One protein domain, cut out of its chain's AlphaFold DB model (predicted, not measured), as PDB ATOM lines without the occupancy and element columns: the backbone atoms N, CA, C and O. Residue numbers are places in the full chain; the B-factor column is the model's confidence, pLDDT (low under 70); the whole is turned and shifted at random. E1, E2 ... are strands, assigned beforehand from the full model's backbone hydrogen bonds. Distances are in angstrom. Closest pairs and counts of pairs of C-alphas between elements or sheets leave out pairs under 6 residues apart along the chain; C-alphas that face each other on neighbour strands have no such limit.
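What this domain is: This is residues 2 to 19 and 28 to 49 of the 49 residues of the protein "tRNA 2-thiouridine(34) synthase MnmA" of Actinobacteria bacterium (UniProt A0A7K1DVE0). Two strand hairpins of two strands each sit one over the other with their strands crossed, the longer one made of E3 and E4 and the shorter of E1 and E2. They are only loosely face to face, with few close C-alpha pairs between them, and a tail of residues 45 to 49 runs on past the end of E4. The printed part has 40 residues with no named helix and four named strands, in the order E1, E2, E3, E4 along the chain, in two antiparallel sheets, E3 - E4 and E1 - E2; the class is all strand. The whole is compact, with a radius of gyration of the C-alphas of 9.9 A, and the C-alphas span 25 by 20 by 19 A.

Where its parts are: E4, residues 38 to 44, is the longest strand, 18.5 A from first to last C-alpha, and it ends at C-alpha 44 at (22.238, 10.148, -30.601). E3, residues 30 to 35, is 16.7 A long and begins at C-alpha 30 at (22.018, 5.601, -29.460). E1, residues 5 to 9, is 13.4 A long and begins at C-alpha 5 at (24.656, 6.509, -14.661). E2, residues 14 to 18, is 12.7 A long.

How they stand to each other: E3 and E4 form a hairpin of antiparallel neighbours, with 158 degrees between their directions. Among the C-alphas that face each other are 32 and 42, at 4.4 A. N 31 and O 43 are within hydrogen-bond range at 2.8 A, and so are N 40 and O 33 at 2.9 A. E2 and E3 are near each other, with 6 pairs of C-alphas within 10 A. Between E2 and E4 the closest C-alphas are those of Leu 14 and Ala 43, 7.1 A apart. E1 and E2 form the other hairpin, antiparallel, with 162 degrees between their directions. The C-alphas of Tyr 7 and Ala 16 face each other at 4.3 A, and N 17 and O 6 are within hydrogen-bond range at 2.8 A. E1 and E3 are only just apart, their closest C-alphas at 8.1 A, and E1 and E4 are apart.

The domain as a whole: The two C-alphas farthest apart are those of Asp 37 and Phe 49, at 27.5 A; Phe 49 is the chain's last residue. The links from E1 to E2 and from E3 to E4 are tight, of 4 and 2 residues. The link from E2 to E3 is across the cut: residues 20 to 27 are not printed, and C-alphas 19 and 28 are 21.2 A apart. The mean pLDDT of the printed part is 95.3, and no printed residue is under 70.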
ATOM      1  N   PRO A   2      21.171  -2.035 -19.030       88.94
ATOM      2  CA  PRO A   2      21.458  -0.640 -18.718       88.94
ATOM      3  C   PRO A   2      22.527  -0.542 -17.623       88.94
ATOM      4  O   PRO A   2      22.562  -1.358 -16.701       88.94
ATOM      5  N   LEU A   3      23.408   0.446 -17.754       92.62
ATOM      6  CA  LEU A   3      24.461   0.729 -16.782       92.62
ATOM      7  C   LEU A   3      23.982   1.818 -15.815       92.62
ATOM      8  O   LEU A   3      23.310   2.751 -16.263       92.62
ATOM      9  N   PRO A   4      24.336   1.736 -14.520       94.88
ATOM     10  CA  PRO A   4      24.185   2.858 -13.604       94.88
ATOM     11  C   PRO A   4      24.889   4.104 -14.156       94.88
ATOM     12  O   PRO A   4      26.020   4.024 -14.643       94.88
ATOM     13  N   THR A   5      24.178   5.226 -14.145       94.69
ATOM     14  CA  THR A   5      24.656   6.509 -14.661       94.69
ATOM     15  C   THR A   5      23.853   7.639 -14.035       94.69
ATOM     16  O   THR A   5      22.647   7.502 -13.800       94.69
ATOM     17  N   GLU A   6      24.506   8.770 -13.804       95.88
ATOM     18  CA  GLU A   6      23.820  10.039 -13.596       95.88
ATOM     19  C   GLU A   6      23.606  10.724 -14.947       95.88
ATOM     20  O   GLU A   6      24.446  10.645 -15.839       95.88
ATOM     21  N   TYR A   7      22.482  11.417 -15.122       95.75
ATOM     22  CA  TYR A   7      22.226  12.159 -16.351       95.75
ATOM     23  C   TYR A   7      21.627  13.531 -16.070       95.75
ATOM     24  O   TYR A   7      20.923  13.745 -15.080       95.75
ATOM     25  N   LYS A   8      21.876  14.469 -16.982       96.25
ATOM     26  CA  LYS A   8      21.302  15.815 -16.944       96.25
ATOM     27  C   LYS A   8      21.010  16.328 -18.343       96.25
ATOM     28  O   LYS A   8      21.680  15.970 -19.308       96.25
ATOM     29  N   PHE A   9      20.025  17.212 -18.425       95.88
ATOM     30  CA  PHE A   9      19.779  18.023 -19.608       95.88
ATOM     31  C   PHE A   9      20.139  19.472 -19.285       95.88
ATOM     32  O   PHE A   9      19.575  20.050 -18.356       95.88
ATOM     33  N   ASP A  10      21.085  20.050 -20.021       95.50
ATOM     34  CA  ASP A  10      21.575  21.419 -19.786       95.50
ATOM     35  C   ASP A  10      20.823  22.494 -20.599       95.50
ATOM     36  O   ASP A  10      21.146  23.679 -20.523       95.50
ATOM     37  N   GLY A  11      19.797  22.087 -21.356       95.94
ATOM     38  CA  GLY A  11      19.027  22.939 -22.264       95.94
ATOM     39  C   GLY A  11      19.311  22.670 -23.743       95.94
ATOM     40  O   GLY A  11      18.466  22.988 -24.580       95.94
ATOM     41  N   THR A  12      20.447  22.049 -24.068       95.75
ATOM     42  CA  THR A  12      20.827  21.698 -25.446       95.75
ATOM     43  C   THR A  12      21.306  20.256 -25.578       95.75
ATOM     44  O   THR A  12      20.947  19.594 -26.550       95.75
ATOM     45  N   HIS A  13      22.043  19.741 -24.595       96.12
ATOM     46  CA  HIS A  13      22.620  18.402 -24.602       96.12
ATOM     47  C   HIS A  13      22.059  17.539 -23.475       96.12
ATOM     48  O   HIS A  13      21.868  17.980 -22.339       96.12
ATOM     49  N   LEU A  14      21.826  16.268 -23.803       96.56
ATOM     50  CA  LEU A  14      21.633  15.210 -22.821       96.56
ATOM     51  C   LEU A  14      23.006  14.619 -22.495       96.56
ATOM     52  O   LEU A  14      23.634  14.009 -23.359       96.56
ATOM     53  N   ILE A  15      23.460  14.818 -21.264       96.62
ATOM     54  CA  ILE A  15      24.772  14.384 -20.782       96.62
ATOM     55  C   ILE A  15      24.549  13.222 -19.819       96.62
ATOM     56  O   ILE A  15      23.728  13.343 -18.908       96.62
ATOM     57  N   ALA A  16      25.263  12.117 -20.031       96.19
ATOM     58  CA  ALA A  16      25.261  10.948 -19.158       96.19
ATOM     59  C   ALA A  16      26.676  10.715 -18.619       96.19
ATOM     60  O   ALA A  16      27.598  10.459 -19.393       96.19
ATOM     61  N   ASP A  17      26.821  10.804 -17.303       95.88
ATOM     62  CA  ASP A  17      28.050  10.517 -16.577       95.88
ATOM     63  C   ASP A  17      28.006   9.043 -16.153       95.88
ATOM     64  O   ASP A  17      27.175   8.626 -15.339       95.88
ATOM     65  N   LEU A  18      28.839   8.220 -16.791       94.00
ATOM     66  CA  LEU A  18      28.863   6.774 -16.577       94.00
ATOM     67  C   LEU A  18      29.717   6.435 -15.350       94.00
ATOM     68  O   LEU A  18      30.882   6.824 -15.285       94.00
ATOM     69  N   ASP A  19      29.186   5.617 -14.437       93.50
ATOM     70  CA  ASP A  19      29.908   5.189 -13.226       93.50
ATOM     71  C   ASP A  19      31.174   4.374 -13.543       93.50
ATOM     72  O   ASP A  19      32.087   4.247 -12.725       93.50
ATOM     73  N   GLY A  28      27.282   8.676 -33.062       97.44
ATOM     74  CA  GLY A  28      26.292   8.070 -33.959       97.44
ATOM     75  C   GLY A  28      25.561   6.859 -33.370       97.44
ATOM     76  O   GLY A  28      24.551   6.431 -33.925       97.44
ATOM     77  N   GLN A  29      26.020   6.329 -32.233       96.88
ATOM     78  CA  GLN A  29      25.279   5.330 -31.461       96.88
ATOM     79  C   GLN A  29      24.108   5.971 -30.697       96.88
ATOM     80  O   GLN A  29      24.049   7.188 -30.513       96.88
ATOM     81  N   ALA A  30      23.161   5.149 -30.247       96.62
ATOM     82  CA  ALA A  30      22.018   5.601 -29.460       96.62
ATOM     83  C   ALA A  30      22.320   5.561 -27.952       96.62
ATOM     84  O   ALA A  30      22.788   4.545 -27.439       96.62
ATOM     85  N   LEU A  31      21.977   6.639 -27.248       96.00
ATOM     86  CA  LEU A  31      21.851   6.698 -25.795       96.00
ATOM     87  C   LEU A  31      20.372   6.546 -25.434       96.00
ATOM     88  O   LEU A  31      19.524   7.244 -25.996       96.00
ATOM     89  N   VAL A  32      20.057   5.660 -24.491       96.75
ATOM     90  CA  VAL A  32      18.699   5.480 -23.960       96.75
ATOM     91  C   VAL A  32      18.764   5.512 -22.440       96.75
ATOM     92  O   VAL A  32      19.529   4.759 -21.843       96.75
ATOM     93  N   ILE A  33      17.967   6.384 -21.826       96.56
ATOM     94  CA  ILE A  33      17.905   6.566 -20.376       96.56
ATOM     95  C   ILE A  33      16.657   5.880 -19.835       96.56
ATOM     96  O   ILE A  33      15.546   6.096 -20.334       96.56
ATOM     97  N   TYR A  34      16.860   5.084 -18.790       96.06
ATOM     98  CA  TYR A  34      15.816   4.336 -18.105       96.06
ATOM     99  C   TYR A  34      15.646   4.833 -16.668       96.06
ATOM    100  O   TYR A  34      16.624   5.096 -15.977       96.06
ATOM    101  N   ASP A  35      14.394   4.910 -16.229       93.44
ATOM    102  CA  ASP A  35      13.969   5.098 -14.840       93.44
ATOM    103  C   ASP A  35      13.167   3.850 -14.447       93.44
ATOM    104  O   ASP A  35      12.005   3.688 -14.836       93.44
ATOM    105  N   GLY A  36      13.847   2.898 -13.802       92.31
ATOM    106  CA  GLY A  36      13.342   1.537 -13.624       92.31
ATOM    107  C   GLY A  36      13.200   0.805 -14.962       92.31
ATOM    108  O   GLY A  36      14.180   0.589 -15.673       92.31
ATOM    109  N   ASP A  37      11.976   0.413 -15.304       94.00
ATOM    110  CA  ASP A  37      11.618  -0.263 -16.558       94.00
ATOM    111  C   ASP A  37      11.130   0.701 -17.657       94.00
ATOM    112  O   ASP A  37      10.856   0.284 -18.787       94.00
ATOM    113  N   ARG A  38      11.046   2.002 -17.356       95.12
ATOM    114  CA  ARG A  38      10.514   3.022 -18.262       95.12
ATOM    115  C   ARG A  38      11.626   3.791 -18.965       95.12
ATOM    116  O   ARG A  38      12.523   4.323 -18.322       95.12
ATOM    117  N   VAL A  39      11.504   3.958 -20.283       96.94
ATOM    118  CA  VAL A  39      12.347   4.889 -21.054       96.94
ATOM    119  C   VAL A  39      11.908   6.327 -20.776       96.94
ATOM    120  O   VAL A  39      10.743   6.669 -20.983       96.94
ATOM    121  N   VAL A  40      12.841   7.171 -20.338       95.81
ATOM    122  CA  VAL A  40      12.588   8.591 -20.020       95.81
ATOM    123  C   VAL A  40      13.312   9.565 -20.945       95.81
ATOM    124  O   VAL A  40      12.995  10.751 -20.952       95.81
ATOM    125  N   GLY A  41      14.244   9.079 -21.764       94.50
ATOM    126  CA  GLY A  41      14.934   9.897 -22.752       94.50
ATOM    127  C   GLY A  41      15.745   9.063 -23.731       94.50
ATOM    128  O   GLY A  41      16.166   7.947 -23.424       94.50
ATOM    129  N   SER A  42      15.969   9.617 -24.918       96.50
ATOM    130  CA  SER A  42      16.898   9.061 -25.891       96.50
ATOM    131  C   SER A  42      17.572  10.166 -26.692       96.50
ATOM    132  O   SER A  42      17.015  11.247 -26.889       96.50
ATOM    133  N   ALA A  43      18.793   9.891 -27.135       96.88
ATOM    134  CA  ALA A  43      19.579  10.794 -27.959       96.88
ATOM    135  C   ALA A  43      20.534   9.997 -28.853       96.88
ATOM    136  O   ALA A  43      20.805   8.819 -28.617       96.88
ATOM    137  N   THR A  44      21.073  10.653 -29.874       97.56
ATOM    138  CA  THR A  44      22.238  10.148 -30.601       97.56
ATOM    139  C   THR A  44      23.486  10.726 -29.956       97.56
ATOM    140  O   THR A  44      23.563  11.934 -29.746       97.56
ATOM    141  N   ILE A  45      24.456   9.871 -29.647       97.38
ATOM    142  CA  ILE A  45      25.725  10.286 -29.054       97.38
ATOM    143  C   ILE A  45      26.456  11.172 -30.064       97.38
ATOM    144  O   ILE A  45      26.796  10.720 -31.160       97.38
ATOM    145  N   SER A  46      26.679  12.432 -29.703       97.44
ATOM    146  CA  SER A  46      27.433  13.397 -30.508       97.44
ATOM    147  C   SER A  46      28.897  13.486 -30.092       97.44
ATOM    148  O   SER A  46      29.737  13.803 -30.928       97.44
ATOM    149  N   GLU A  47      29.205  13.188 -28.827       96.19
ATOM    150  CA  GLU A  47      30.531  13.331 -28.224       96.19
ATOM    151  C   GLU A  47      30.748  12.273 -27.130       96.19
ATOM    152  O   GLU A  47      29.792  11.781 -26.530       96.19
ATOM    153  N   THR A  48      32.011  11.929 -26.876       94.00
ATOM    154  CA  THR A  48      32.466  11.064 -25.773       94.00
ATOM    155  C   THR A  48      33.761  11.656 -25.224       94.00
ATOM    156  O   THR A  48      34.655  11.942 -26.027       94.00
ATOM    157  N   PHE A  49      33.883  11.836 -23.911       85.00
ATOM    158  CA  PHE A  49      35.047  12.457 -23.271       85.00
ATOM    159  C   PHE A  49      35.379  11.806 -21.927       85.00
ATOM    160  O   PHE A  49      34.484  11.146 -21.357       85.00
TER     161      PHE A  49